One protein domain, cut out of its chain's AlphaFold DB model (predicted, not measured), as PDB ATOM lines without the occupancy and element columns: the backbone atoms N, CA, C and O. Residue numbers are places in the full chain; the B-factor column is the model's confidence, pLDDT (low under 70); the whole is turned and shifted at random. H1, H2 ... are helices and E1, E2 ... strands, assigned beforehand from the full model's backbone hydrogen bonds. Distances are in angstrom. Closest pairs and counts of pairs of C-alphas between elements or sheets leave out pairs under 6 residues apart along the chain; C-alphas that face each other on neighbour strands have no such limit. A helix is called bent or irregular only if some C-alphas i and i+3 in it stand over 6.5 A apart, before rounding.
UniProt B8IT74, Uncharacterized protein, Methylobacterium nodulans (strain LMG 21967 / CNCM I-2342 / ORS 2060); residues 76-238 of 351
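What this domain is: This is residues 76 to 238 of the 351 residues of an uncharacterized protein of Methylobacterium nodulans (strain LMG 21967 / CNCM I-2342 / ORS 2060) (UniProt B8IT74). Two long helices, H1 and H6, run side by side in opposite ways as an arm that makes much of the length, and a smaller head stands past one end of it. The bent helix H5 joins the two: its arm H5b touches the end of H1, while H5a folds back on H4 in the head, where short H2 and H3 and the hairpin E1 and E2 also lie. The printed part has 163 residues with six named helices and two strands, in the order H1 H2 H3 E1 E2 H4 H5 H6; the sheet, E1 - E2, is antiparallel and the class is mostly helix. The whole is loose, with a radius of gyration of the C-alphas of 21.4 A, and spans 71 by 35 by 33 A.

How they stand to each other: Look first at E1, residues 143 to 148, and E2, residues 155 to 160, an antiparallel hairpin at 147 degrees; N 145 and O 158 are within hydrogen-bond range at 2.8 A, as are N 147 and O 156 at 2.9 A. Both strands are apart from H1, residues 77 to 111, and H6, residues 213 to 235. H4, residues 163 to 177, is irregular, with C-alphas 171 and 174 7.5 A apart. H5, residues 183 to 210, was assigned as one helix by its hydrogen bonds but is bent, with C-alphas 192 and 195 7.0 A apart; its arms, H5a to 192 and H5b from 195, stand at a steep tilt of 47 degrees. H4 and H5a form a helical hairpin at a shallow tilt of 13 degrees, the closest C-alphas being Phe 177 and Thr 183, 6.0 A. With residue 163 alone H4 touches H5b, closest C-alphas Ala 163 and Ala 197, 4.9 A. H3, residues 133 to 136, only just touches H4, with 3 pairs of C-alphas within 8 A, the closest Phe 136 and His 172, 6.6 A. H2, residues 122 to 128, is close to H3 but not clearly touching, with C-alphas Trp 127 and Ser 133 closest at 6.7 A. With residues 107 to 111 alone H1 touches H5b at a steep tilt of 46 degrees, closest C-alphas Ala 111 and Val 204, 5.1 A. H1 touches H6 at a shallow tilt of 24 degrees, opposite ways, closest C-alphas Ala 89 and Arg 227, 4.8 A. The helix packing is part aligned, as in these shallow pairs, and part crossed. Every O i to N i+4 pair is within hydrogen-bond range in H1, H2, H5a, H5b and H6, and 7 of 11 in H4; H3 is too short for one.

Where its parts are: Find C-alpha 77 at (-10.629, 72.051, -16.389); from there H1 runs 49.9 A to C-alpha 111. E1 begins at C-alpha 143, (7.245, 40.405, 13.139), and spans 16.1 A, E2 15.4 A. H4 spans 20.3 A, H5b 22.8 A, and H6 32.5 A, ending at C-alpha 235, (2.267, 66.552, -13.205).

The domain as a whole: The two C-alphas farthest apart, Asp 76 and Ala 180, are 71.4 A apart, yet the first and last printed, Asp 76 and Thr 238, are 8.5 A apart. The printed part has no cut and no long link. Mean pLDDT of the printed part is 89.6; residues 149 to 150 are under 70.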
ATOM      1  N   ASP A  76      -8.090  74.937 -18.303       88.75
ATOM      2  CA  ASP A  76      -7.436  74.024 -17.346       88.75
ATOM      3  C   ASP A  76      -8.430  73.141 -16.560       88.75
ATOM      4  O   ASP A  76      -8.185  72.804 -15.403       88.75
ATOM      5  N   HIS A  77      -9.605  72.820 -17.112       90.38
ATOM      6  CA  HIS A  77     -10.629  72.051 -16.389       90.38
ATOM      7  C   HIS A  77     -10.081  70.734 -15.828       90.38
ATOM      8  O   HIS A  77     -10.327  70.416 -14.664       90.38
ATOM      9  N   ASP A  78      -9.322  69.994 -16.632       90.75
ATOM     10  CA  ASP A  78      -8.799  68.680 -16.248       90.75
ATOM     11  C   ASP A  78      -7.732  68.792 -15.153       90.75
ATOM     12  O   ASP A  78      -7.675  67.939 -14.267       90.75
ATOM     13  N   LEU A  79      -6.951  69.876 -15.152       89.56
ATOM     14  CA  LEU A  79      -5.971  70.188 -14.109       89.56
ATOM     15  C   LEU A  79      -6.676  70.526 -12.797       89.56
ATOM     16  O   LEU A  79      -6.283  70.055 -11.733       89.56
ATOM     17  N   LEU A  80      -7.751  71.314 -12.868       90.94
ATOM     18  CA  LEU A  80      -8.554  71.672 -11.700       90.94
ATOM     19  C   LEU A  80      -9.279  70.458 -11.118       90.94
ATOM     20  O   LEU A  80      -9.385  70.323  -9.899       90.94
ATOM     21  N   GLU A  81      -9.773  69.565 -11.970       93.19
ATOM     22  CA  GLU A  81     -10.379  68.308 -11.545       93.19
ATOM     23  C   GLU A  81      -9.350  67.356 -10.927       93.19
ATOM     24  O   GLU A  81      -9.626  66.750  -9.892       93.19
ATOM     25  N   ALA A  82      -8.153  67.251 -11.512       91.12
ATOM     26  CA  ALA A  82      -7.045  66.497 -10.930       91.12
ATOM     27  C   ALA A  82      -6.623  67.075  -9.567       91.12
ATOM     28  O   ALA A  82      -6.445  66.313  -8.622       91.12
ATOM     29  N   GLY A  83      -6.571  68.405  -9.432       90.50
ATOM     30  CA  GLY A  83      -6.322  69.099  -8.165       90.50
ATOM     31  C   GLY A  83      -7.342  68.749  -7.081       90.50
ATOM     32  O   GLY A  83      -6.964  68.347  -5.985       90.50
ATOM     33  N   ARG A  84      -8.644  68.808  -7.398       92.81
ATOM     34  CA  ARG A  84      -9.705  68.410  -6.453       92.81
ATOM     35  C   ARG A  84      -9.604  66.939  -6.047       92.81
ATOM     36  O   ARG A  84      -9.780  66.622  -4.874       92.81
ATOM     37  N   ARG A  85      -9.318  66.047  -7.004       92.19
ATOM     38  CA  ARG A  85      -9.108  64.616  -6.730       92.19
ATOM     39  C   ARG A  85      -7.894  64.387  -5.832       92.19
ATOM     40  O   ARG A  85      -7.981  63.580  -4.914       92.19
ATOM     41  N   TYR A  86      -6.804  65.113  -6.063       91.69
ATOM     42  CA  TYR A  86      -5.602  65.032  -5.240       91.69
ATOM     43  C   TYR A  86      -5.875  65.479  -3.802       91.69
ATOM     44  O   TYR A  86      -5.590  64.721  -2.879       91.69
ATOM     45  N   ASP A  87      -6.492  66.648  -3.609       89.62
ATOM     46  CA  ASP A  87      -6.824  67.169  -2.276       89.62
ATOM     47  C   ASP A  87      -7.730  66.181  -1.508       89.62
ATOM     48  O   ASP A  87      -7.460  65.849  -0.352       89.62
ATOM     49  N   ALA A  88      -8.751  65.623  -2.170       90.94
ATOM     50  CA  ALA A  88      -9.622  64.605  -1.576       90.94
ATOM     51  C   ALA A  88      -8.869  63.306  -1.221       90.94
ATOM     52  O   ALA A  88      -9.078  62.740  -0.147       90.94
ATOM     53  N   ALA A  89      -7.970  62.837  -2.091       91.00
ATOM     54  CA  ALA A  89      -7.191  61.623  -1.859       91.00
ATOM     55  C   ALA A  89      -6.130  61.797  -0.757       91.00
ATOM     56  O   ALA A  89      -5.836  60.844  -0.028       91.00
ATOM     57  N   VAL A  90      -5.577  63.003  -0.588       89.38
ATOM     58  CA  VAL A  90      -4.686  63.346   0.532       89.38
ATOM     59  C   VAL A  90      -5.429  63.239   1.859       89.38
ATOM     60  O   VAL A  90      -4.940  62.571   2.770       89.38
ATOM     61  N   GLU A  91      -6.616  63.838   1.965       92.19
ATOM     62  CA  GLU A  91      -7.431  63.744   3.182       92.19
ATOM     63  C   GLU A  91      -7.894  62.305   3.445       92.19
ATOM     64  O   GLU A  91      -7.796  61.826   4.575       92.19
ATOM     65  N   SER A  92      -8.280  61.568   2.398       91.38
ATOM     66  CA  SER A  92      -8.595  60.137   2.494       91.38
ATOM     67  C   SER A  92      -7.411  59.328   3.036       91.38
ATOM     68  O   SER A  92      -7.573  58.576   3.992       91.38
ATOM     69  N   THR A  93      -6.197  59.550   2.514       91.62
ATOM     70  CA  THR A  93      -4.976  58.861   2.974       91.62
ATOM     71  C   THR A  93      -4.656  59.179   4.437       91.62
ATOM     72  O   THR A  93      -4.236  58.298   5.186       91.62
ATOM     73  N   LYS A  94      -4.850  60.433   4.874       92.06
ATOM     74  CA  LYS A  94      -4.673  60.813   6.285       92.06
ATOM     75  C   LYS A  94      -5.685  60.096   7.176       92.06
ATOM     76  O   LYS A  94      -5.295  59.536   8.197       92.06
ATOM     77  N   ALA A  95      -6.956  60.084   6.777       90.75
ATOM     78  CA  ALA A  95      -8.024  59.441   7.531       90.75
ATOM     79  C   ALA A  95      -7.823  57.919   7.628       90.75
ATOM     80  O   ALA A  95      -7.889  57.361   8.723       90.75
ATOM     81  N   THR A  96      -7.511  57.245   6.513       91.38
ATOM     82  CA  THR A  96      -7.238  55.799   6.508       91.38
ATOM     83  C   THR A  96      -5.971  55.457   7.274       91.38
ATOM     84  O   THR A  96      -5.949  54.456   7.985       91.38
ATOM     85  N   GLY A  97      -4.931  56.290   7.175       87.12
ATOM     86  CA  GLY A  97      -3.693  56.124   7.929       87.12
ATOM     87  C   GLY A  97      -3.906  56.243   9.438       87.12
ATOM     88  O   GLY A  97      -3.428  55.393  10.181       87.12
ATOM     89  N   ALA A  98      -4.668  57.246   9.886       90.12
ATOM     90  CA  ALA A  98      -5.009  57.425  11.298       90.12
ATOM     91  C   ALA A  98      -5.827  56.245  11.842       90.12
ATOM     92  O   ALA A  98      -5.459  55.671  12.865       90.12
ATOM     93  N   ALA A  99      -6.866  55.823  11.115       88.88
ATOM     94  CA  ALA A  99      -7.675  54.663  11.489       88.88
ATOM     95  C   ALA A  99      -6.844  53.368  11.542       88.88
ATOM     96  O   ALA A  99      -7.029  52.543  12.434       88.88
ATOM     97  N   LEU A 100      -5.900  53.189  10.611       89.44
ATOM     98  CA  LEU A 100      -5.012  52.027  10.597       89.44
ATOM     99  C   LEU A 100      -4.043  52.030  11.789       89.44
ATOM    100  O   LEU A 100      -3.787  50.969  12.358       89.44
ATOM    101  N   SER A 101      -3.511  53.194  12.169       87.75
ATOM    102  CA  SER A 101      -2.676  53.334  13.367       87.75
ATOM    103  C   SER A 101      -3.462  53.019  14.640       87.75
ATOM    104  O   SER A 101      -3.019  52.183  15.422       87.75
ATOM    105  N   GLU A 102      -4.657  53.594  14.805       89.69
ATOM    106  CA  GLU A 102      -5.534  53.320  15.950       89.69
ATOM    107  C   GLU A 102      -5.895  51.828  16.042       89.69
ATOM    108  O   GLU A 102      -5.828  51.219  17.111       89.69
ATOM    109  N   ALA A 103      -6.197  51.193  14.904       89.50
ATOM    110  CA  ALA A 103      -6.461  49.762  14.854       89.50
ATOM    111  C   ALA A 103      -5.231  48.929  15.252       89.50
ATOM    112  O   ALA A 103      -5.374  47.950  15.984       89.50
ATOM    113  N   HIS A 104      -4.019  49.298  14.819       88.19
ATOM    114  CA  HIS A 104      -2.799  48.610  15.254       88.19
ATOM    115  C   HIS A 104      -2.553  48.759  16.763       88.19
ATOM    116  O   HIS A 104      -2.181  47.775  17.405       88.19
ATOM    117  N   GLU A 105      -2.805  49.933  17.344       88.94
ATOM    118  CA  GLU A 105      -2.719  50.141  18.795       88.94
ATOM    119  C   GLU A 105      -3.733  49.270  19.550       88.94
ATOM    120  O   GLU A 105      -3.382  48.598  20.528       88.94
ATOM    121  N   ALA A 106      -4.979  49.210  19.069       90.12
ATOM    122  CA  ALA A 106      -6.025  48.368  19.644       90.12
ATOM    123  C   ALA A 106      -5.674  46.873  19.553       90.12
ATOM    124  O   ALA A 106      -5.798  46.150  20.545       90.12
ATOM    125  N   ILE A 107      -5.162  46.422  18.401       89.75
ATOM    126  CA  ILE A 107      -4.666  45.053  18.200       89.75
ATOM    127  C   ILE A 107      -3.536  44.744  19.177       89.75
ATOM    128  O   ILE A 107      -3.551  43.687  19.797       89.75
ATOM    129  N   HIS A 108      -2.565  45.646  19.336       86.38
ATOM    130  CA  HIS A 108      -1.440  45.430  20.243       86.38
ATOM    131  C   HIS A 108      -1.900  45.327  21.706       86.38
ATOM    132  O   HIS A 108      -1.450  44.454  22.448       86.38
ATOM    133  N   LYS A 109      -2.849  46.176  22.119       88.81
ATOM    134  CA  LYS A 109      -3.450  46.118  23.460       88.81
ATOM    135  C   LYS A 109      -4.180  44.796  23.709       88.81
ATOM    136  O   LYS A 109      -4.148  44.281  24.823       88.81
ATOM    137  N   GLU A 110      -4.838  44.266  22.686       91.62
ATOM    138  CA  GLU A 110      -5.681  43.080  22.775       91.62
ATOM    139  C   GLU A 110      -4.921  41.757  22.640       91.62
ATOM    140  O   GLU A 110      -5.155  40.832  23.414       91.62
ATOM    141  N   ALA A 111      -4.006  41.658  21.676       89.44
ATOM    142  CA  ALA A 111      -3.163  40.481  21.484       89.44
ATOM    143  C   ALA A 111      -2.170  40.285  22.643       89.44
ATOM    144  O   ALA A 111      -1.650  39.186  22.839       89.44
ATOM    145  N   GLY A 112      -1.932  41.342  23.425       88.00
ATOM    146  CA  GLY A 112      -0.997  41.345  24.535       88.00
ATOM    147  C   GLY A 112       0.448  41.541  24.078       88.00
ATOM    148  O   GLY A 112       0.758  41.685  22.897       88.00
ATOM    149  N   LYS A 113       1.361  41.572  25.052       89.50
ATOM    150  CA  LYS A 113       2.788  41.766  24.779       89.50
ATOM    151  C   LYS A 113       3.379  40.516  24.131       89.50
ATOM    152  O   LYS A 113       3.164  39.412  24.625       89.50
ATOM    153  N   CYS A 114       4.198  40.709  23.096       91.06
ATOM    154  CA  CYS A 114       4.978  39.627  22.502       91.06
ATOM    155  C   CYS A 114       5.874  38.962  23.566       91.06
ATOM    156  O   CYS A 114       6.655  39.667  24.223       91.06
ATOM    157  N   PRO A 115       5.799  37.631  23.738       92.56
ATOM    158  CA  PRO A 115       6.659  36.906  24.662       92.56
ATOM    159  C   PRO A 115       8.149  37.128  24.341       92.56
ATOM    160  O   PRO A 115       8.568  36.889  23.206       92.56
ATOM    161  N   PRO A 116       8.997  37.518  25.318       91.50
ATOM    162  CA  PRO A 116      10.402  37.832  25.049       91.50
ATOM    163  C   PRO A 116      11.220  36.685  24.453       91.50
ATOM    164  O   PRO A 116      12.213  36.922  23.770       91.50
ATOM    165  N   ILE A 117      10.796  35.442  24.689       94.38
ATOM    166  CA  ILE A 117      11.434  34.243  24.139       94.38
ATOM    167  C   ILE A 117      11.348  34.174  22.603       94.38
ATOM    168  O   ILE A 117      12.176  33.516  21.974       94.38
ATOM    169  N   LEU A 118      10.384  34.878  21.995       96.00
ATOM    170  CA  LEU A 118      10.221  34.954  20.543       96.00
ATOM    171  C   LEU A 118      11.181  35.946  19.890       96.00
ATOM    172  O   LEU A 118      11.346  35.902  18.670       96.00
ATOM    173  N   PHE A 119      11.822  36.833  20.652       94.62
ATOM    174  CA  PHE A 119      12.786  37.759  20.076       94.62
ATOM    175  C   PHE A 119      14.001  37.018  19.523       94.62
ATOM    176  O   PHE A 119      14.444  35.994  20.058       94.62
ATOM    177  N   LEU A 120      14.526  37.548  18.422       93.44
ATOM    178  CA  LEU A 120      15.765  37.050  17.849       93.44
ATOM    179  C   LEU A 120      16.921  37.390  18.791       93.44
ATOM    180  O   LEU A 120      17.050  38.535  19.237       93.44
ATOM    181  N   ASP A 121      17.773  36.407  19.062       90.75
ATOM    182  CA  ASP A 121      19.066  36.669  19.694       90.75
ATOM    183  C   ASP A 121      20.056  37.289  18.686       90.75
ATOM    184  O   ASP A 121      19.768  37.412  17.492       90.75
ATOM    185  N   ASP A 122      21.215  37.753  19.153       89.31
ATOM    186  CA  ASP A 122      22.158  38.472  18.285       89.31
ATOM    187  C   ASP A 122      22.773  37.580  17.193       89.31
ATOM    188  O   ASP A 122      23.060  38.057  16.090       89.31
ATOM    189  N   ASP A 123      22.909  36.279  17.457       88.31
ATOM    190  CA  ASP A 123      23.366  35.285  16.480       88.31
ATOM    191  C   ASP A 123      22.308  35.073  15.378       88.31
ATOM    192  O   ASP A 123      22.607  35.068  14.180       88.31
ATOM    193  N   GLU A 124      21.033  34.992  15.758       91.19
ATOM    194  CA  GLU A 124      19.899  34.913  14.841       91.19
ATOM    195  C   GLU A 124      19.730  36.189  14.019       91.19
ATOM    196  O   GLU A 124      19.559  36.094  12.802       91.19
ATOM    197  N   LYS A 125      19.845  37.375  14.633       89.50
ATOM    198  CA  LYS A 125      19.824  38.661  13.912       89.50
ATOM    199  C   LYS A 125      20.943  38.730  12.878       89.50
ATOM    200  O   LYS A 125      20.686  39.073  11.723       89.50
ATOM    201  N   SER A 126      22.171  38.379  13.277       87.44
ATOM    202  CA  SER A 126      23.326  38.362  12.371       87.44
ATOM    203  C   SER A 126      23.067  37.448  11.179       87.44
ATOM    204  O   SER A 126      23.375  37.811  10.046       87.44
ATOM    205  N   TRP A 127      22.471  36.279  11.409       86.50
ATOM    206  CA  TRP A 127      22.155  35.341  10.341       86.50
ATOM    207  C   TRP A 127      21.018  35.822   9.425       86.50
ATOM    208  O   TRP A 127      21.186  35.774   8.208       86.50
ATOM    209  N   VAL A 128      19.898  36.317   9.962       86.50
ATOM    210  CA  VAL A 128      18.771  36.824   9.149       86.50
ATOM    211  C   VAL A 128      19.204  37.986   8.250       86.50
ATOM    212  O   VAL A 128      18.706  38.133   7.132       86.50
ATOM    213  N   ALA A 129      20.153  38.801   8.714       84.75
ATOM    214  CA  ALA A 129      20.694  39.912   7.941       84.75
ATOM    215  C   ALA A 129      21.557  39.466   6.743       84.75
ATOM    216  O   ALA A 129      21.748  40.246   5.807       84.75
ATOM    217  N   ARG A 130      22.072  38.228   6.735       84.94
ATOM    218  CA  ARG A 130      22.975  37.734   5.684       84.94
ATOM    219  C   ARG A 130      22.231  37.440   4.379       84.94
ATOM    220  O   ARG A 130      21.245  36.699   4.413       84.94
ATOM    221  N   PRO A 131      22.709  37.916   3.216       83.12
ATOM    222  CA  PRO A 131      22.116  37.586   1.919       83.12
ATOM    223  C   PRO A 131      22.038  36.079   1.638       83.12
ATOM    224  O   PRO A 131      21.078  35.616   1.026       83.12
ATOM    225  N   GLU A 132      23.006  35.295   2.117       82.00
ATOM    226  CA  GLU A 132      23.074  33.844   1.916       82.00
ATOM    227  C   GLU A 132      21.887  33.118   2.558       82.00
ATOM    228  O   GLU A 132      21.407  32.127   2.007       82.00
ATOM    229  N   SER A 133      21.363  33.636   3.676       79.56
ATOM    230  CA  SER A 133      20.184  33.069   4.348       79.56
ATOM    231  C   SER A 133      18.946  33.074   3.440       79.56
ATOM    232  O   SER A 133      18.143  32.139   3.462       79.56
ATOM    233  N   ARG A 134      18.839  34.073   2.552       82.69
ATOM    234  CA  ARG A 134      17.714  34.232   1.620       82.69
ATOM    235  C   ARG A 134      17.682  33.164   0.532       82.69
ATOM    236  O   ARG A 134      16.626  32.948  -0.052       82.69
ATOM    237  N   ARG A 135      18.801  32.475   0.267       85.19
ATOM    238  CA  ARG A 135      18.831  31.336  -0.672       85.19
ATOM    239  C   ARG A 135      17.988  30.169  -0.170       85.19
ATOM    240  O   ARG A 135      17.407  29.449  -0.970       85.19
ATOM    241  N   PHE A 136      17.918  30.005   1.147       83.62
ATOM    242  CA  PHE A 136      17.190  28.919   1.791       83.62
ATOM    243  C   PHE A 136      15.801  29.360   2.251       83.62
ATOM    244  O   PHE A 136      14.859  28.579   2.172       83.62
ATOM    245  N   VAL A 137      15.656  30.615   2.697       85.31
ATOM    246  CA  VAL A 137      14.371  31.165   3.153       85.31
ATOM    247  C   VAL A 137      14.131  32.558   2.541       85.31
ATOM    248  O   VAL A 137      14.374  33.579   3.186       85.31
ATOM    249  N   PRO A 138      13.650  32.640   1.285       76.62
ATOM    250  CA  PRO A 138      13.613  33.890   0.515       76.62
ATOM    251  C   PRO A 138      12.592  34.921   1.015       76.62
ATOM    252  O   PRO A 138      12.634  36.079   0.606       76.62
ATOM    253  N   LYS A 139      11.651  34.518   1.879       85.25
ATOM    254  CA  LYS A 139      10.574  35.380   2.395       85.25
ATOM    255  C   LYS A 139      10.304  35.113   3.871       85.25
ATOM    256  O   LYS A 139       9.169  34.829   4.258       85.25
ATOM    257  N   LEU A 140      11.350  35.207   4.688       88.44
ATOM    258  CA  LEU A 140      11.213  35.064   6.130       88.44
ATOM    259  C   LEU A 140      10.300  36.165   6.688       88.44
ATOM    260  O   LEU A 140      10.644  37.346   6.682       88.44
ATOM    261  N   ARG A 141       9.109  35.779   7.150       89.81
ATOM    262  CA  ARG A 141       8.120  36.706   7.711       89.81
ATOM    263  C   ARG A 141       8.347  36.871   9.205       89.81
ATOM    264  O   ARG A 141       7.702  36.200   9.998       89.81
ATOM    265  N   LEU A 142       9.277  37.736   9.585       93.75
ATOM    266  CA  LEU A 142       9.432  38.144  10.980       93.75
ATOM    267  C   LEU A 142       8.427  39.238  11.332       93.75
ATOM    268  O   LEU A 142       7.980  39.986  10.460       93.75
ATOM    269  N   ARG A 143       8.089  39.332  12.616       91.81
ATOM    270  CA  ARG A 143       7.245  40.405  13.139       91.81
ATOM    271  C   ARG A 143       8.128  41.482  13.749       91.81
ATOM    272  O   ARG A 143       9.006  41.169  14.545       91.81
ATOM    273  N   TRP A 144       7.877  42.735  13.394       90.12
ATOM    274  CA  TRP A 144       8.416  43.869  14.137       90.12
ATOM    275  C   TRP A 144       7.509  44.147  15.329       90.12
ATOM    276  O   TRP A 144       6.288  44.186  15.181       90.12
ATOM    277  N   VAL A 145       8.110  44.261  16.505       88.12
ATOM    278  CA  VAL A 145       7.424  44.514  17.768       88.12
ATOM    279  C   VAL A 145       8.128  45.671  18.446       88.12
ATOM    280  O   VAL A 145       9.334  45.601  18.691       88.12
ATOM    281  N   ASP A 146       7.373  46.709  18.769       82.38
ATOM    282  CA  ASP A 146       7.893  47.838  19.521       82.38
ATOM    283  C   ASP A 146       7.982  47.480  21.002       82.38
ATOM    284  O   ASP A 146       7.082  46.876  21.594       82.38
ATOM    285  N   ARG A 147       9.122  47.804  21.606       75.75
ATOM    286  CA  ARG A 147       9.353  47.625  23.031       75.75
ATOM    287  C   ARG A 147       9.885  48.925  23.593       75.75
ATOM    288  O   ARG A 147      10.924  49.413  23.165       75.75
ATOM    289  N   VAL A 148       9.205  49.427  24.611       72.00
ATOM    290  CA  VAL A 148       9.753  50.485  25.452       72.00
ATOM    291  C   VAL A 148      10.807  49.855  26.354       72.00
ATOM    292  O   VAL A 148      10.514  48.940  27.133       72.00
ATOM    293  N   ASP A 149      12.046  50.301  26.199       68.75
ATOM    294  CA  ASP A 149      13.131  49.986  27.114       68.75
ATOM    295  C   ASP A 149      12.768  50.532  28.509       68.75
ATOM    296  O   ASP A 149      12.539  51.739  28.643       68.75
ATOM    297  N   PRO A 150      12.668  49.673  29.540       65.62
ATOM    298  CA  PRO A 150      12.256  50.098  30.872       65.62
ATOM    299  C   PRO A 150      13.231  51.096  31.510       65.62
ATOM    300  O   PRO A 150      12.793  51.907  32.323       65.62
ATOM    301  N   ASP A 151      14.513  51.066  31.135       76.56
ATOM    302  CA  ASP A 151      15.551  51.888  31.761       76.56
ATOM    303  C   ASP A 151      15.686  53.253  31.080       76.56
ATOM    304  O   ASP A 151      15.954  54.265  31.728       76.56
ATOM    305  N   THR A 152      15.496  53.304  29.758       79.44
ATOM    306  CA  THR A 152      15.678  54.539  28.974       79.44
ATOM    307  C   THR A 152      14.372  55.196  28.544       79.44
ATOM    308  O   THR A 152      14.396  56.331  28.058       79.44
ATOM    309  N   GLY A 153      13.239  54.499  28.678       74.75
ATOM    310  CA  GLY A 153      11.939  54.931  28.161       74.75
ATOM    311  C   GLY A 153      11.903  55.061  26.637       74.75
ATOM    312  O   GLY A 153      10.926  55.566  26.088       74.75
ATOM    313  N   LYS A 154      12.969  54.650  25.938       76.50
ATOM    314  CA  LYS A 154      13.045  54.721  24.483       76.50
ATOM    315  C   LYS A 154      12.298  53.550  23.882       76.50
ATOM    316  O   LYS A 154      12.451  52.410  24.311       76.50
ATOM    317  N   GLU A 155      11.511  53.850  22.865       74.50
ATOM    318  CA  GLU A 155      10.854  52.842  22.058       74.50
ATOM    319  C   GLU A 155      11.856  52.295  21.037       74.50
ATOM    320  O   GLU A 155      12.440  53.040  20.245       74.50
ATOM    321  N   THR A 156      12.103  50.991  21.100       79.88
ATOM    322  CA  THR A 156      13.002  50.284  20.191       79.88
ATOM    323  C   THR A 156      12.228  49.153  19.529       79.88
ATOM    324  O   THR A 156      11.631  48.315  20.205       79.88
ATOM    325  N   SER A 157      12.254  49.103  18.199       84.62
ATOM    326  CA  SER A 157      11.623  48.024  17.442       84.62
ATOM    327  C   SER A 157      12.535  46.796  17.408       84.62
ATOM    328  O   SER A 157      13.696  46.867  16.997       84.62
ATOM    329  N   PHE A 158      12.004  45.644  17.809       88.38
ATOM    330  CA  PHE A 158      12.690  44.355  17.780       88.38
ATOM    331  C   PHE A 158      12.035  43.415  16.772       88.38
ATOM    332  O   PHE A 158      10.833  43.473  16.526       88.38
ATOM    333  N   GLN A 159      12.829  42.504  16.214       93.19
ATOM    334  CA  GLN A 159      12.307  41.407  15.409       93.19
ATOM    335  C   GLN A 159      11.965  40.213  16.303       93.19
ATOM    336  O   GLN A 159      12.773  39.797  17.138       93.19
ATOM    337  N   ALA A 160      10.785  39.646  16.085       95.44
ATOM    338  CA  ALA A 160      10.303  38.433  16.721       95.44
ATOM    339  C   ALA A 160      10.013  37.344  15.681       95.44
ATOM    340  O   ALA A 160       9.561  37.614  14.558       95.44
ATOM    341  N   TRP A 161      10.259  36.101  16.080       97.06
ATOM    342  CA  TRP A 161       9.892  34.911  15.336       97.06
ATOM    343  C   TRP A 161       8.373  34.784  15.222       97.06
ATOM    344  O   TRP A 161       7.653  34.895  16.209       97.06
ATOM    345  N   THR A 162       7.902  34.505  14.007       97.19
ATOM    346  CA  THR A 162       6.527  34.051  13.756       97.19
ATOM    347  C   THR A 162       6.514  32.536  13.592       97.19
ATOM    348  O   THR A 162       7.523  31.934  13.199       97.19
ATOM    349  N   ALA A 163       5.361  31.908  13.805       96.88
ATOM    350  CA  ALA A 163       5.188  30.481  13.563       96.88
ATOM    351  C   ALA A 163       5.500  30.120  12.102       96.88
ATOM    352  O   ALA A 163       6.171  29.127  11.818       96.88
ATOM    353  N   SER A 164       5.072  30.966  11.156       95.25
ATOM    354  CA  SER A 164       5.376  30.780   9.733       95.25
ATOM    355  C   SER A 164       6.878  30.825   9.454       95.25
ATOM    356  O   SER A 164       7.364  30.027   8.652       95.25
ATOM    357  N   ALA A 165       7.610  31.756  10.067       95.06
ATOM    358  CA  ALA A 165       9.053  31.874   9.890       95.06
ATOM    359  C   ALA A 165       9.782  30.643  10.446       95.06
ATOM    360  O   ALA A 165      10.604  30.047   9.752       95.06
ATOM    361  N   LEU A 166       9.419  30.198  11.651       96.06
ATOM    362  CA  LEU A 166      10.013  29.018  12.283       96.06
ATOM    363  C   LEU A 166       9.759  27.736  11.480       96.06
ATOM    364  O   LEU A 166      10.687  26.956  11.256       96.06
ATOM    365  N   ARG A 167       8.532  27.539  10.978       95.50
ATOM    366  CA  ARG A 167       8.180  26.390  10.123       95.50
ATOM    367  C   ARG A 167       8.963  26.367   8.811       95.50
ATOM    368  O   ARG A 167       9.284  25.288   8.331       95.50
ATOM    369  N   GLN A 168       9.295  27.530   8.250       93.19
ATOM    370  CA  GLN A 168      10.163  27.616   7.072       93.19
ATOM    371  C   GLN A 168      11.627  27.328   7.421       93.19
ATOM    372  O   GLN A 168      12.315  26.643   6.674       93.19
ATOM    373  N   CYS A 169      12.122  27.816   8.559       92.62
ATOM    374  CA  CYS A 169      13.525  27.655   8.936       92.62
ATOM    375  C   CYS A 169      13.889  26.236   9.391       92.62
ATOM    376  O   CYS A 169      14.988  25.766   9.093       92.62
ATOM    377  N   LEU A 170      12.993  25.546  10.101       94.12
ATOM    378  CA  LEU A 170      13.271  24.236  10.700       94.12
ATOM    379  C   LEU A 170      13.725  23.161   9.688       94.12
ATOM    380  O   LEU A 170      14.752  22.530   9.948       94.12
ATOM    381  N   PRO A 171      13.053  22.956   8.535       92.81
ATOM    382  CA  PRO A 171      13.491  21.990   7.521       92.81
ATOM    383  C   PRO A 171      14.846  22.332   6.894       92.81
ATOM    384  O   PRO A 171      15.585  21.441   6.478       92.81
ATOM    385  N   HIS A 172      15.190  23.619   6.835       91.25
ATOM    386  CA  HIS A 172      16.406  24.096   6.184       91.25
ATOM    387  C   HIS A 172      17.585  24.271   7.147       91.25
ATOM    388  O   HIS A 172      18.687  24.560   6.697       91.25
ATOM    389  N   ALA A 173      17.404  24.070   8.455       90.38
ATOM    390  CA  ALA A 173      18.442  24.338   9.452       90.38
ATOM    391  C   ALA A 173      19.753  23.571   9.186       90.38
ATOM    392  O   ALA A 173      20.826  24.166   9.197       90.38
ATOM    393  N   VAL A 174      19.682  22.271   8.883       90.75
ATOM    394  CA  VAL A 174      20.884  21.465   8.594       90.75
ATOM    395  C   VAL A 174      21.534  21.851   7.257       90.75
ATOM    396  O   VAL A 174      22.738  22.098   7.260       90.75
ATOM    397  N   PRO A 175      20.796  21.983   6.134       88.62
ATOM    398  CA  PRO A 175      21.358  22.528   4.893       88.62
ATOM    399  C   PRO A 175      22.007  23.911   5.039       88.62
ATOM    400  O   PRO A 175      22.974  24.206   4.344       88.62
ATOM    401  N   MET A 176      21.485  24.756   5.932       83.56
ATOM    402  CA  MET A 176      21.966  26.124   6.137       83.56
ATOM    403  C   MET A 176      23.234  26.208   6.989       83.56
ATOM    404  O   MET A 176      24.105  27.025   6.702       83.56
ATOM    405  N   PHE A 177      23.322  25.412   8.056       86.31
ATOM    406  CA  PHE A 177      24.356  25.568   9.088       86.31
ATOM    407  C   PHE A 177      25.297  24.365   9.209       86.31
ATOM    408  O   PHE A 177      26.269  24.409   9.960       86.31
ATOM    409  N   GLY A 178      25.019  23.280   8.485       88.56
ATOM    410  CA  GLY A 178      25.675  21.992   8.673       88.56
ATOM    411  C   GLY A 178      25.149  21.231   9.901       88.56
ATOM    412  O   GLY A 178      24.442  21.789  10.740       88.56
ATOM    413  N   PRO A 179      25.465  19.930  10.027       88.88
ATOM    414  CA  PRO A 179      24.915  19.073  11.084       88.88
ATOM    415  C   PRO A 179      25.563  19.270  12.468       88.88
ATOM    416  O   PRO A 179      24.999  18.839  13.470       88.88
ATOM    417  N   ALA A 180      26.740  19.896  12.533       85.94
ATOM    418  CA  ALA A 180      27.539  20.050  13.750       85.94
ATOM    419  C   ALA A 180      27.477  21.484  14.319       85.94
ATOM    420  O   ALA A 180      26.788  22.355  13.792       85.94
ATOM    421  N   GLY A 181      28.202  21.740  15.410       89.25
ATOM    422  CA  GLY A 181      28.288  23.072  16.015       89.25
ATOM    423  C   GLY A 181      26.999  23.486  16.730       89.25
ATOM    424  O   GLY A 181      26.434  22.718  17.507       89.25
ATOM    425  N   THR A 182      26.536  24.718  16.501       89.44
ATOM    426  CA  THR A 182      25.356  25.284  17.179       89.44
ATOM    427  C   THR A 182      24.024  24.871  16.543       89.44
ATOM    428  O   THR A 182      22.969  25.125  17.130       89.44
ATOM    429  N   THR A 183      24.036  24.187  15.392       91.69
ATOM    430  CA  THR A 183      22.821  23.808  14.652       91.69
ATOM    431  C   THR A 183      21.835  22.970  15.469       91.69
ATOM    432  O   THR A 183      20.658  23.338  15.500       91.69
ATOM    433  N   PRO A 184      22.245  21.904  16.193       93.56
ATOM    434  CA  PRO A 184      21.307  21.127  17.005       93.56
ATOM    435  C   PRO A 184      20.642  21.971  18.100       93.56
ATOM    436  O   PRO A 184      19.434  21.870  18.309       93.56
ATOM    437  N   ARG A 185      21.407  22.867  18.743       93.06
ATOM    438  CA  ARG A 185      20.893  23.808  19.753       93.06
ATOM    439  C   ARG A 185      19.884  24.782  19.145       93.06
ATOM    440  O   ARG A 185      18.852  25.040  19.758       93.06
ATOM    441  N   ARG A 186      20.156  25.299  17.946       93.00
ATOM    442  CA  ARG A 186      19.260  26.214  17.227       93.00
ATOM    443  C   ARG A 186      17.948  25.530  16.841       93.00
ATOM    444  O   ARG A 186      16.883  26.068  17.117       93.00
ATOM    445  N   ILE A 187      18.011  24.310  16.299       95.06
ATOM    446  CA  ILE A 187      16.819  23.501  15.995       95.06
ATOM    447  C   ILE A 187      16.008  23.233  17.265       95.06
ATOM    448  O   ILE A 187      14.788  23.389  17.250       95.06
ATOM    449  N   ALA A 188      16.666  22.850  18.363       95.69
ATOM    450  CA  ALA A 188      16.001  22.613  19.640       95.69
ATOM    451  C   ALA A 188      15.299  23.879  20.155       95.69
ATOM    452  O   ALA A 188      14.122  23.812  20.504       95.69
ATOM    453  N   ARG A 189      15.977  25.037  20.119       95.00
ATOM    454  CA  ARG A 189      15.386  26.341  20.462       95.00
ATOM    455  C   ARG A 189      14.167  26.638  19.593       95.00
ATOM    456  O   ARG A 189      13.098  26.885  20.133       95.00
ATOM    457  N   TRP A 190      14.302  26.577  18.268       96.44
ATOM    458  CA  TRP A 190      13.217  26.876  17.329       96.44
ATOM    459  C   TRP A 190      12.002  25.972  17.516       96.44
ATOM    460  O   TRP A 190      10.875  26.456  17.476       96.44
ATOM    461  N   ARG A 191      12.212  24.674  17.772       97.44
ATOM    462  CA  ARG A 191      11.120  23.749  18.114       97.44
ATOM    463  C   ARG A 191      10.472  24.093  19.451       97.44
ATOM    464  O   ARG A 191       9.257  24.002  19.550       97.44
ATOM    465  N   ALA A 192      11.260  24.491  20.448       97.75
ATOM    466  CA  ALA A 192      10.748  24.851  21.768       97.75
ATOM    467  C   ALA A 192       9.892  26.128  21.742       97.75
ATOM    468  O   ALA A 192       8.890  26.191  22.443       97.75
ATOM    469  N   ILE A 193      10.255  27.123  20.924       97.69
ATOM    470  CA  ILE A 193       9.519  28.396  20.838       97.69
ATOM    471  C   ILE A 193       8.364  28.379  19.827       97.69
ATOM    472  O   ILE A 193       7.546  29.294  19.824       97.69
ATOM    473  N   LEU A 194       8.283  27.363  18.961       97.88
ATOM    474  CA  LEU A 194       7.253  27.279  17.925       97.88
ATOM    475  C   LEU A 194       5.817  27.283  18.489       97.88
ATOM    476  O   LEU A 194       5.023  28.068  17.976       97.88
ATOM    477  N   PRO A 195       5.468  26.506  19.535       98.00
ATOM    478  CA  PRO A 195       4.120  26.551  20.109       98.00
ATOM    479  C   PRO A 195       3.741  27.940  20.644       98.00
ATOM    480  O   PRO A 195       2.617  28.393  20.448       98.00
ATOM    481  N   GLU A 196       4.692  28.645  21.262       97.44
ATOM    482  CA  GLU A 196       4.483  30.009  21.766       97.44
ATOM    483  C   GLU A 196       4.247  30.994  20.611       97.44
ATOM    484  O   GLU A 196       3.349  31.834  20.664       97.44
ATOM    485  N   ALA A 197       5.012  30.855  19.522       97.25
ATOM    486  CA  ALA A 197       4.824  31.659  18.320       97.25
ATOM    487  C   ALA A 197       3.459  31.392  17.667       97.25
ATOM    488  O   ALA A 197       2.824  32.323  17.184       97.25
ATOM    489  N   GLU A 198       2.991  30.138  17.665       97.94
ATOM    490  CA  GLU A 198       1.671  29.757  17.152       97.94
ATOM    491  C   GLU A 198       0.539  30.361  17.987       97.94
ATOM    492  O   GLU A 198      -0.396  30.929  17.420       97.94
ATOM    493  N   ALA A 199       0.643  30.293  19.316       97.19
ATOM    494  CA  ALA A 199      -0.329  30.893  20.222       97.19
ATOM    495  C   ALA A 199      -0.394  32.418  20.046       97.19
ATOM    496  O   ALA A 199      -1.481  32.980  19.885       97.19
ATOM    497  N   TYR A 200       0.764  33.081  20.004       96.00
ATOM    498  CA  TYR A 200       0.833  34.529  19.832       96.00
ATOM    499  C   TYR A 200       0.343  34.978  18.448       96.00
ATOM    500  O   TYR A 200      -0.482  35.885  18.354       96.00
ATOM    501  N   ASP A 201       0.768  34.321  17.363       96.38
ATOM    502  CA  ASP A 201       0.276  34.642  16.019       96.38
ATOM    503  C   ASP A 201      -1.235  34.401  15.892       96.38
ATOM    504  O   ASP A 201      -1.914  35.183  15.228       96.38
ATOM    505  N   SER A 202      -1.783  33.373  16.551       96.44
ATOM    506  CA  SER A 202      -3.230  33.137  16.600       96.44
ATOM    507  C   SER A 202      -3.970  34.251  17.344       96.44
ATOM    508  O   SER A 202      -5.018  34.701  16.877       96.44
ATOM    509  N   ALA A 203      -3.437  34.724  18.476       95.38
ATOM    510  CA  ALA A 203      -4.014  35.840  19.226       95.38
ATOM    511  C   ALA A 203      -4.009  37.134  18.397       95.38
ATOM    512  O   ALA A 203      -5.033  37.815  18.298       95.38
ATOM    513  N   VAL A 204      -2.889  37.427  17.728       94.31
ATOM    514  CA  VAL A 204      -2.783  38.572  16.817       94.31
ATOM    515  C   VAL A 204      -3.751  38.431  15.646       94.31
ATOM    516  O   VAL A 204      -4.469  39.379  15.357       94.31
ATOM    517  N   ALA A 205      -3.833  37.267  14.998       94.56
ATOM    518  CA  ALA A 205      -4.747  37.048  13.876       94.56
ATOM    519  C   ALA A 205      -6.222  37.218  14.286       94.56
ATOM    520  O   ALA A 205      -7.009  37.812  13.547       94.56
ATOM    521  N   ALA A 206      -6.599  36.752  15.481       95.12
ATOM    522  CA  ALA A 206      -7.943  36.940  16.022       95.12
ATOM    523  C   ALA A 206      -8.256  38.417  16.331       95.12
ATOM    524  O   ALA A 206      -9.387  38.863  16.132       95.12
ATOM    525  N   ALA A 207      -7.276  39.190  16.808       94.31
ATOM    526  CA  ALA A 207      -7.413  40.636  16.976       94.31
ATOM    527  C   ALA A 207      -7.499  41.351  15.612       94.31
ATOM    528  O   ALA A 207      -8.444  42.098  15.365       94.31
ATOM    529  N   GLU A 208      -6.588  41.058  14.680       93.69
ATOM    530  CA  GLU A 208      -6.576  41.604  13.315       93.69
ATOM    531  C   GLU A 208      -7.914  41.384  12.586       93.69
ATOM    532  O   GLU A 208      -8.405  42.292  11.908       93.69
ATOM    533  N   ALA A 209      -8.524  40.205  12.749       92.56
ATOM    534  CA  ALA A 209      -9.829  39.883  12.179       92.56
ATOM    535  C   ALA A 209     -10.963  40.727  12.785       92.56
ATOM    536  O   ALA A 209     -11.799  41.247  12.048       92.56
ATOM    537  N   ARG A 210     -10.977  40.916  14.111       92.81
ATOM    538  CA  ARG A 210     -11.998  41.724  14.805       92.81
ATOM    539  C   ARG A 210     -11.926  43.202  14.442       92.81
ATOM    540  O   ARG A 210     -12.963  43.817  14.209       92.81
ATOM    541  N   HIS A 211     -10.715  43.740  14.308       91.62
ATOM    542  CA  HIS A 211     -10.481  45.123  13.875       91.62
ATOM    543  C   HIS A 211     -10.541  45.301  12.350       91.62
ATOM    544  O   HIS A 211     -10.319  46.401  11.856       91.62
ATOM    545  N   ARG A 212     -10.839  44.237  11.585       90.88
ATOM    546  CA  ARG A 212     -10.944  44.254  10.112       90.88
ATOM    547  C   ARG A 212      -9.723  44.905   9.442       90.88
ATOM    548  O   ARG A 212      -9.846  45.605   8.435       90.88
ATOM    549  N   ILE A 213      -8.521  44.641   9.966       90.62
ATOM    550  CA  ILE A 213      -7.288  45.326   9.534       90.62
ATOM    551  C   ILE A 213      -6.996  45.114   8.041       90.62
ATOM    552  O   ILE A 213      -6.412  45.974   7.384       90.62
ATOM    553  N   GLY A 214      -7.409  43.968   7.485       87.69
ATOM    554  CA  GLY A 214      -7.261  43.660   6.062       87.69
ATOM    555  C   GLY A 214      -7.996  44.665   5.177       87.69
ATOM    556  O   GLY A 214      -7.409  45.200   4.237       87.69
ATOM    557  N   GLU A 215      -9.236  44.995   5.534       89.44
ATOM    558  CA  GLU A 215     -10.055  45.965   4.806       89.44
ATOM    559  C   GLU A 215      -9.511  47.388   4.952       89.44
ATOM    560  O   GLU A 215      -9.452  48.132   3.972       89.44
ATOM    561  N   MET A 216      -9.032  47.753   6.146       90.62
ATOM    562  CA  MET A 216      -8.389  49.050   6.381       90.62
ATOM    563  C   MET A 216      -7.104  49.201   5.559       90.62
ATOM    564  O   MET A 216      -6.896  50.229   4.917       90.62
ATOM    565  N   ARG A 217      -6.268  48.154   5.487       91.19
ATOM    566  CA  ARG A 217      -5.072  48.129   4.622       91.19
ATOM    567  C   ARG A 217      -5.435  48.213   3.140       91.19
ATOM    568  O   ARG A 217      -4.663  48.741   2.343       91.19
ATOM    569  N   GLU A 218      -6.566  47.656   2.720       91.19
ATOM    570  CA  GLU A 218      -7.062  47.800   1.347       91.19
ATOM    571  C   GLU A 218      -7.583  49.203   1.051       91.19
ATOM    572  O   GLU A 218      -7.306  49.730  -0.028       91.19
ATOM    573  N   ALA A 219      -8.295  49.820   1.994       88.75
ATOM    574  CA  ALA A 219      -8.727  51.209   1.907       88.75
ATOM    575  C   ALA A 219      -7.527  52.165   1.829       88.75
ATOM    576  O   ALA A 219      -7.459  52.953   0.892       88.75
ATOM    577  N   ASP A 220      -6.532  52.014   2.708       88.75
ATOM    578  CA  ASP A 220      -5.312  52.832   2.689       88.75
ATOM    579  C   ASP A 220      -4.529  52.665   1.378       88.75
ATOM    580  O   ASP A 220      -4.147  53.641   0.733       88.75
ATOM    581  N   ARG A 221      -4.365  51.422   0.897       91.62
ATOM    582  CA  ARG A 221      -3.735  51.168  -0.409       91.62
ATOM    583  C   ARG A 221      -4.512  51.794  -1.569       91.62
ATOM    584  O   ARG A 221      -3.883  52.209  -2.539       91.62
ATOM    585  N   ARG A 222      -5.849  51.828  -1.517       91.19
ATOM    586  CA  ARG A 222      -6.675  52.504  -2.532       91.19
ATOM    587  C   ARG A 222      -6.493  54.018  -2.473       91.19
ATOM    588  O   ARG A 222      -6.145  54.586  -3.499       91.19
ATOM    589  N   ALA A 223      -6.600  54.624  -1.292       88.75
ATOM    590  CA  ALA A 223      -6.422  56.064  -1.099       88.75
ATOM    591  C   ALA A 223      -5.042  56.544  -1.583       88.75
ATOM    592  O   ALA A 223      -4.946  57.521  -2.326       88.75
ATOM    593  N   ARG A 224      -3.975  55.798  -1.263       90.06
ATOM    594  CA  ARG A 224      -2.623  56.083  -1.770       90.06
ATOM    595  C   ARG A 224      -2.538  55.983  -3.291       90.06
ATOM    596  O   ARG A 224      -1.977  56.873  -3.915       90.06
ATOM    597  N   ARG A 225      -3.115  54.939  -3.901       91.69
ATOM    598  CA  ARG A 225      -3.131  54.795  -5.369       91.69
ATOM    599  C   ARG A 225      -3.885  55.932  -6.053       91.69
ATOM    600  O   ARG A 225      -3.392  56.445  -7.050       91.69
ATOM    601  N   GLU A 226      -5.038  56.321  -5.518       91.12
ATOM    602  CA  GLU A 226      -5.832  57.445  -6.028       91.12
ATOM    603  C   GLU A 226      -5.060  58.761  -5.922       91.12
ATOM    604  O   GLU A 226      -5.020  59.532  -6.880       91.12
ATOM    605  N   ARG A 227      -4.372  58.988  -4.796       91.81
ATOM    606  CA  ARG A 227      -3.484  60.140  -4.611       91.81
ATOM    607  C   ARG A 227      -2.359  60.142  -5.643       91.81
ATOM    608  O   ARG A 227      -2.176  61.148  -6.320       91.81
ATOM    609  N   ASP A 228      -1.643  59.028  -5.789       86.56
ATOM    610  CA  ASP A 228      -0.514  58.894  -6.718       86.56
ATOM    611  C   ASP A 228      -0.969  59.006  -8.191       86.56
ATOM    612  O   ASP A 228      -0.214  59.408  -9.078       86.56
ATOM    613  N   GLU A 229      -2.206  58.621  -8.506       88.56
ATOM    614  CA  GLU A 229      -2.811  58.811  -9.826       88.56
ATOM    615  C   GLU A 229      -3.204  60.270 -10.081       88.56
ATOM    616  O   GLU A 229      -2.854  60.814 -11.130       88.56
ATOM    617  N   ALA A 230      -3.869  60.922  -9.125       89.31
ATOM    618  CA  ALA A 230      -4.231  62.333  -9.224       89.31
ATOM    619  C   ALA A 230      -2.986  63.231  -9.306       89.31
ATOM    620  O   ALA A 230      -2.935  64.152 -10.117       89.31
ATOM    621  N   GLU A 231      -1.946  62.905  -8.538       87.00
ATOM    622  CA  GLU A 231      -0.629  63.531  -8.618       87.00
ATOM    623  C   GLU A 231      -0.035  63.407 -10.018       87.00
ATOM    624  O   GLU A 231       0.281  64.413 -10.652       87.00
ATOM    625  N   ARG A 232       0.045  62.184 -10.557       83.81
ATOM    626  CA  ARG A 232       0.524  61.972 -11.928       83.81
ATOM    627  C   ARG A 232      -0.307  62.750 -12.948       83.81
ATOM    628  O   ARG A 232       0.262  63.238 -13.916       83.81
ATOM    629  N   ALA A 233      -1.615  62.894 -12.746       87.25
ATOM    630  CA  ALA A 233      -2.469  63.685 -13.628       87.25
ATOM    631  C   ALA A 233      -2.160  65.194 -13.572       87.25
ATOM    632  O   ALA A 233      -2.157  65.829 -14.623       87.25
ATOM    633  N   ILE A 234      -1.851  65.754 -12.395       86.69
ATOM    634  CA  ILE A 234      -1.406  67.153 -12.241       86.69
ATOM    635  C   ILE A 234      -0.057  67.357 -12.934       86.69
ATOM    636  O   ILE A 234       0.096  68.272 -13.739       86.69
ATOM    637  N   LEU A 235       0.908  66.476 -12.656       81.38
ATOM    638  CA  LEU A 235       2.267  66.552 -13.205       81.38
ATOM    639  C   LEU A 235       2.301  66.429 -14.732       81.38
ATOM    640  O   LEU A 235       3.205  66.964 -15.366       81.38
ATOM    641  N   ARG A 236       1.293  65.761 -15.308       80.25
ATOM    642  CA  ARG A 236       1.099  65.573 -16.751       80.25
ATOM    643  C   ARG A 236       0.672  66.819 -17.509       80.25
ATOM    644  O   ARG A 236       0.706  66.810 -18.737       80.25
ATOM    645  N   GLN A 237       0.247  67.867 -16.815       83.25
ATOM    646  CA  GLN A 237      -0.414  69.003 -17.437       83.25
ATOM    647  C   GLN A 237       0.392  70.288 -17.269       83.25
ATOM    648  O   GLN A 237       1.019  70.540 -16.243       83.25
ATOM    649  N   THR A 238       0.343  71.125 -18.303       84.88
ATOM    650  CA  THR A 238       0.873  72.488 -18.269       84.88
ATOM    651  C   THR A 238      -0.303  73.448 -18.171       84.88
ATOM    652  O   THR A 238      -1.147  73.470 -19.070       84.88
TER     653      THR A 238